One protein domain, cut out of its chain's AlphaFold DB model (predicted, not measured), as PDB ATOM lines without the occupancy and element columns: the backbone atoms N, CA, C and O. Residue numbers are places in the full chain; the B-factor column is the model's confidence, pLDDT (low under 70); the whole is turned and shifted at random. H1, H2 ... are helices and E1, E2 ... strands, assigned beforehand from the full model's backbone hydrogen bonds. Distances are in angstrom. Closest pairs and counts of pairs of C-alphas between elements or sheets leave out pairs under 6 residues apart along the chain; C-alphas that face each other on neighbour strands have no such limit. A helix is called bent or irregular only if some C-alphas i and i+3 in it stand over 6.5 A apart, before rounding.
ATOM      1  N   ILE A   2     157.132 179.971 214.149       67.94
ATOM      2  CA  ILE A   2     158.303 180.471 214.904       67.94
ATOM      3  C   ILE A   2     159.626 180.424 214.103       67.94
ATOM      4  O   ILE A   2     160.409 181.362 214.137       67.94
ATOM      5  N   ARG A   3     159.849 179.357 213.313       63.47
ATOM      6  CA  ARG A   3     161.086 179.157 212.526       63.47
ATOM      7  C   ARG A   3     161.258 180.210 211.426       63.47
ATOM      8  O   ARG A   3     162.370 180.644 211.169       63.47
ATOM      9  N   THR A   4     160.156 180.645 210.818       67.44
ATOM     10  CA  THR A   4     160.150 181.670 209.769       67.44
ATOM     11  C   THR A   4     160.450 183.064 210.324       67.44
ATOM     12  O   THR A   4     161.144 183.839 209.671       67.44
ATOM     13  N   LEU A   5     160.001 183.362 211.548       68.75
ATOM     14  CA  LEU A   5     160.290 184.629 212.233       68.75
ATOM     15  C   LEU A   5     161.778 184.770 212.592       68.75
ATOM     16  O   LEU A   5     162.342 185.850 212.446       68.75
ATOM     17  N   ILE A   6     162.432 183.673 212.990       72.06
ATOM     18  CA  ILE A   6     163.866 183.664 213.326       72.06
ATOM     19  C   ILE A   6     164.724 183.997 212.094       72.06
ATOM     20  O   ILE A   6     165.662 184.786 212.185       72.06
ATOM     21  N   CYS A   7     164.381 183.447 210.926       67.38
ATOM     22  CA  CYS A   7     165.106 183.736 209.688       67.38
ATOM     23  C   CYS A   7     164.912 185.187 209.217       67.38
ATOM     24  O   CYS A   7     165.869 185.806 208.763       67.38
ATOM     25  N   ALA A   8     163.707 185.750 209.354       65.44
ATOM     26  CA  ALA A   8     163.428 187.126 208.940       65.44
ATOM     27  C   ALA A   8     164.231 188.165 209.750       65.44
ATOM     28  O   ALA A   8     164.730 189.134 209.181       65.44
ATOM     29  N   VAL A   9     164.422 187.932 211.055       66.00
ATOM     30  CA  VAL A   9     165.260 188.794 211.908       66.00
ATOM     31  C   VAL A   9     166.723 188.767 211.462       66.00
ATOM     32  O   VAL A   9     167.351 189.820 211.371       66.00
ATOM     33  N   ALA A  10     167.258 187.597 211.102       63.34
ATOM     34  CA  ALA A  10     168.649 187.475 210.667       63.34
ATOM     35  C   ALA A  10     168.960 188.273 209.383       63.34
ATOM     36  O   ALA A  10     170.043 188.844 209.274       63.34
ATOM     37  N   LEU A  11     168.016 188.364 208.436       63.19
ATOM     38  CA  LEU A  11     168.211 189.116 207.186       63.19
ATOM     39  C   LEU A  11     168.050 190.637 207.351       63.19
ATOM     40  O   LEU A  11     168.502 191.398 206.499       63.19
ATOM     41  N   SER A  12     167.429 191.096 208.440       61.16
ATOM     42  CA  SER A  12     167.194 192.528 208.674       61.16
ATOM     43  C   SER A  12     168.434 193.303 209.153       61.16
ATOM     44  O   SER A  12     168.456 194.528 209.075       61.16
ATOM     45  N   CYS A  13     169.502 192.612 209.569       56.50
ATOM     46  CA  CYS A  13     170.744 193.239 210.042       56.50
ATOM     47  C   CYS A  13     171.755 193.586 208.930       56.50
ATOM     48  O   CYS A  13     172.804 194.154 209.221       56.50
ATOM     49  N   SER A  14     171.485 193.252 207.664       57.41
ATOM     50  CA  SER A  14     172.472 193.396 206.579       57.41
ATOM     51  C   SER A  14     172.504 194.780 205.915       57.41
ATOM     52  O   SER A  14     173.353 195.008 205.058       57.41
ATOM     53  N   ALA A  15     171.597 195.698 206.263       57.88
ATOM     54  CA  ALA A  15     171.343 196.901 205.458       57.88
ATOM     55  C   ALA A  15     171.983 198.211 205.959       57.88
ATOM     56  O   ALA A  15     171.742 199.254 205.359       57.88
ATOM     57  N   SER A  16     172.800 198.207 207.015       56.03
ATOM     58  CA  SER A  16     173.086 199.466 207.730       56.03
ATOM     59  C   SER A  16     174.554 199.743 208.013       56.03
ATOM     60  O   SER A  16     174.865 200.165 209.119       56.03
ATOM     61  N   VAL A  17     175.471 199.541 207.062       53.25
ATOM     62  CA  VAL A  17     176.865 199.964 207.273       53.25
ATOM     63  C   VAL A  17     177.564 200.447 205.999       53.25
ATOM     64  O   VAL A  17     178.547 199.868 205.550       53.25
ATOM     65  N   ALA A  18     177.173 201.621 205.495       54.88
ATOM     66  CA  ALA A  18     178.193 202.565 205.023       54.88
ATOM     67  C   ALA A  18     178.922 203.126 206.264       54.88
ATOM     68  O   ALA A  18     178.788 204.290 206.624       54.88
ATOM     69  N   LEU A  19     179.591 202.251 207.018       57.06
ATOM     70  CA  LEU A  19     180.184 202.575 208.310       57.06
ATOM     71  C   LEU A  19     181.663 202.857 208.070       57.06
ATOM     72  O   LEU A  19     182.522 202.001 208.255       57.06
ATOM     73  N   ALA A  20     181.960 204.079 207.630       57.81
ATOM     74  CA  ALA A  20     183.338 204.555 207.511       57.81
ATOM     75  C   ALA A  20     184.045 204.657 208.882       57.81
ATOM     76  O   ALA A  20     185.255 204.842 208.947       57.81
ATOM     77  N   CYS A  21     183.319 204.514 209.995       57.47
ATOM     78  CA  CYS A  21     183.853 204.728 211.333       57.47
ATOM     79  C   CYS A  21     183.390 203.634 212.305       57.47
ATOM     80  O   CYS A  21     182.284 203.693 212.835       57.47
ATOM     81  N   SER A  22     184.246 202.648 212.591       59.38
ATOM     82  CA  SER A  22     184.038 201.706 213.716       59.38
ATOM     83  C   SER A  22     185.256 201.506 214.613       59.38
ATOM     84  O   SER A  22     185.225 200.680 215.516       59.38
ATOM     85  N   GLY A  23     186.326 202.277 214.434       56.88
ATOM     86  CA  GLY A  23     187.470 202.161 215.330       56.88
ATOM     87  C   GLY A  23     188.571 203.130 214.977       56.88
ATOM     88  O   GLY A  23     189.441 202.746 214.212       56.88
ATOM     89  N   HIS A  24     188.480 204.357 215.512       59.38
ATOM     90  CA  HIS A  24     189.522 205.390 215.718       59.38
ATOM     91  C   HIS A  24     190.597 205.632 214.628       59.38
ATOM     92  O   HIS A  24     191.485 206.458 214.814       59.38
ATOM     93  N   SER A  25     190.511 204.980 213.477       63.97
ATOM     94  CA  SER A  25     191.352 205.151 212.307       63.97
ATOM     95  C   SER A  25     190.544 205.945 211.295       63.97
ATOM     96  O   SER A  25     189.395 205.613 211.001       63.97
ATOM     97  N   LYS A  26     191.122 207.038 210.794       65.00
ATOM     98  CA  LYS A  26     190.546 207.760 209.659       65.00
ATOM     99  C   LYS A  26     190.526 206.805 208.468       65.00
ATOM    100  O   LYS A  26     191.573 206.522 207.893       65.00
ATOM    101  N   GLN A  27     189.348 206.301 208.127       66.00
ATOM    102  CA  GLN A  27     189.135 205.557 206.896       66.00
ATOM    103  C   GLN A  27     188.756 206.558 205.810       66.00
ATOM    104  O   GLN A  27     187.743 207.248 205.915       66.00
ATOM    105  N   THR A  28     189.581 206.643 204.773       73.06
ATOM    106  CA  THR A  28     189.225 207.358 203.549       73.06
ATOM    107  C   THR A  28     188.649 206.344 202.575       73.06
ATOM    108  O   THR A  28     189.312 205.363 202.241       73.06
ATOM    109  N   GLN A  29     187.423 206.578 202.119       74.00
ATOM    110  CA  GLN A  29     186.791 205.796 201.062       74.00
ATOM    111  C   GLN A  29     186.622 206.673 199.824       74.00
ATOM    112  O   GLN A  29     186.245 207.840 199.925       74.00
ATOM    113  N   SER A  30     186.919 206.114 198.653       85.69
ATOM    114  CA  SER A  30     186.674 206.789 197.380       85.69
ATOM    115  C   SER A  30     185.194 206.703 197.023       85.69
ATOM    116  O   SER A  30     184.593 205.632 197.109       85.69
ATOM    117  N   CYS A  31     184.620 207.818 196.577       90.06
ATOM    118  CA  CYS A  31     183.285 207.826 195.990       90.06
ATOM    119  C   CYS A  31     183.248 207.032 194.674       90.06
ATOM    120  O   CYS A  31     184.268 206.844 194.005       90.06
ATOM    121  N   ALA A  32     182.057 206.562 194.291       90.50
ATOM    122  CA  ALA A  32     181.864 205.846 193.033       90.50
ATOM    123  C   ALA A  32     182.236 206.727 191.816       90.50
ATOM    124  O   ALA A  32     182.109 207.956 191.888       90.50
ATOM    125  N   PRO A  33     182.641 206.141 190.674       91.94
ATOM    126  CA  PRO A  33     182.930 206.910 189.466       91.94
ATOM    127  C   PRO A  33     181.772 207.842 189.074       91.94
ATOM    128  O   PRO A  33     180.607 207.442 189.078       91.94
ATOM    129  N   GLY A  34     182.090 209.095 188.740       92.25
ATOM    130  CA  GLY A  34     181.087 210.118 188.406       92.25
ATOM    131  C   GLY A  34     180.374 210.741 189.615       92.25
ATOM    132  O   GLY A  34     179.360 211.423 189.446       92.25
ATOM    133  N   THR A  35     180.882 210.509 190.827       93.69
ATOM    134  CA  THR A  35     180.437 211.180 192.057       93.69
ATOM    135  C   THR A  35     181.621 211.796 192.805       93.69
ATOM    136  O   THR A  35     182.757 211.360 192.623       93.69
ATOM    137  N   TYR A  36     181.368 212.815 193.626       91.06
ATOM    138  CA  TYR A  36     182.367 213.484 194.466       91.06
ATOM    139  C   TYR A  36     181.908 213.493 195.929       91.06
ATOM    140  O   TYR A  36     180.710 213.437 196.195       91.06
ATOM    141  N   TRP A  37     182.850 213.542 196.875       91.44
ATOM    142  CA  TRP A  37     182.505 213.663 198.292       91.44
ATOM    143  C   TRP A  37     182.009 215.076 198.597       91.44
ATOM    144  O   TRP A  37     182.774 216.038 198.498       91.44
ATOM    145  N   ASP A  38     180.746 215.183 198.990       90.38
ATOM    146  CA  ASP A  38     180.140 216.402 199.495       90.38
ATOM    147  C   ASP A  38     180.238 216.416 201.026       90.38
ATOM    148  O   ASP A  38     179.597 215.626 201.724       90.38
ATOM    149  N   ALA A  39     181.095 217.290 201.553       87.94
ATOM    150  CA  ALA A  39     181.345 217.377 202.988       87.94
ATOM    151  C   ALA A  39     180.186 218.027 203.760       87.94
ATOM    152  O   ALA A  39     180.106 217.847 204.972       87.94
ATOM    153  N   GLU A  40     179.298 218.763 203.096       88.88
ATOM    154  CA  GLU A  40     178.185 219.448 203.753       88.88
ATOM    155  C   GLU A  40     177.022 218.475 203.980       88.88
ATOM    156  O   GLU A  40     176.522 218.336 205.096       88.88
ATOM    157  N   ALA A  41     176.679 217.698 202.953       88.19
ATOM    158  CA  ALA A  41     175.678 216.640 203.000       88.19
ATOM    159  C   ALA A  41     176.222 215.289 203.509       88.19
ATOM    160  O   ALA A  41     175.445 214.347 203.675       88.19
ATOM    161  N   GLN A  42     177.536 215.181 203.752       87.75
ATOM    162  CA  GLN A  42     178.218 213.959 204.204       87.75
ATOM    163  C   GLN A  42     177.898 212.745 203.312       87.75
ATOM    164  O   GLN A  42     177.617 211.645 203.792       87.75
ATOM    165  N   THR A  43     177.905 212.952 201.993       88.31
ATOM    166  CA  THR A  43     177.514 211.934 201.009       88.31
ATOM    167  C   THR A  43     178.285 212.077 199.702       88.31
ATOM    168  O   THR A  43     178.878 213.116 199.422       88.31
ATOM    169  N   CYS A  44     178.272 211.041 198.863       91.56
ATOM    170  CA  CYS A  44     178.792 211.142 197.503       91.56
ATOM    171  C   CYS A  44     177.719 211.742 196.578       91.56
ATOM    172  O   CYS A  44     176.717 211.090 196.273       91.56
ATOM    173  N   ALA A  45     177.931 212.970 196.108       92.94
ATOM    174  CA  ALA A  45     177.025 213.686 195.215       92.94
ATOM    175  C   ALA A  45     177.397 213.484 193.734       92.94
ATOM    176  O   ALA A  45     178.551 213.229 193.386       92.94
ATOM    177  N   LYS A  46     176.410 213.582 192.834       93.12
ATOM    178  CA  LYS A  46     176.633 213.496 191.382       93.12
ATOM    179  C   LYS A  46     177.388 214.725 190.886       93.12
ATOM    180  O   LYS A  46     177.046 215.848 191.238       93.12
ATOM    181  N   ILE A  47     178.361 214.506 190.006       90.19
ATOM    182  CA  ILE A  47     178.990 215.596 189.258       90.19
ATOM    183  C   ILE A  47     177.980 216.056 188.201       90.19
ATOM    184  O   ILE A  47     177.710 215.329 187.246       90.19
TER     185      ILE A  47
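Overview. This is residues 2 to 47 of the 50 residues of the protein "Chitin-binding type-2 domain-containing protein" of Ruegeria atlantica (UniProt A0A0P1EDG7). A single helix, H1, sticks out at one end and a small two-stranded hairpin, E1 and E2, sits at the other, with a long winding link between them. There is no shared core: residues 2 to 18, which include H1, stand free, and so do residues 21 to 26, where the link swings out into a loop and turns back toward the hairpin. The printed part has 46 residues with one named helix and two named strands, in the order H1, E1, E2; the strands make one antiparallel sheet, order E1 - E2. The class is mixed, helices and strands, with 19 residues, under half of those printed, in named elements. The whole is extended, with a radius of gyration of the C-alphas of 16.2 A, and elongated, with spans of 47 by 28 by 18 A.

Arrangement. The printed part begins with H1, residues 2 to 12, in which every O i to N i+4 pair is within hydrogen-bond range. A long link of 22 residues, 13 to 34, leads from H1 to E1, residues 35 to 38. A tight link of 4 residues then leads to E2, residues 43 to 46. E1 and E2 form a hairpin. They are antiparallel neighbours, with 136 degrees between their N-to-C directions. The C-alphas of Thr 35 and Lys 46 face each other at 4.5 A, and those of Asp 38 and Thr 43 at 5.4 A. Across the pair, N 36 and O 45 are within hydrogen-bond range at 2.9 A, and N 45 and O 36 at 2.8 A. H1 and E2 are apart.

Along the chain. H1 begins at C-alpha 2, at (158.303, 180.471, 214.904), and ends at C-alpha 12, at (167.194, 192.528, 208.674), 16.2 A from first to last C-alpha. It is not bent. E1 begins at C-alpha 35, at (180.437, 211.180, 192.057), and measures 9.1 A from first to last C-alpha. E2 measures 9.8 A and ends at C-alpha 46, at (176.633, 213.496, 191.382).

Size, cuts and confidence. The two C-alphas farthest apart are those of Ile 2 and Ile 47, the first and last printed residues, at 48.2 A. The printed part has no cut. The long link is the one from H1 to E1, and its C-alphas lie 1 to 18 A from the mean of the C-alphas. The mean pLDDT of the printed part is 73.4. It is under 70 at 25 residues, namely 2 to 5 and 7 to 27. The mean is 66 for H1, 92 for E1 and 91 for E2.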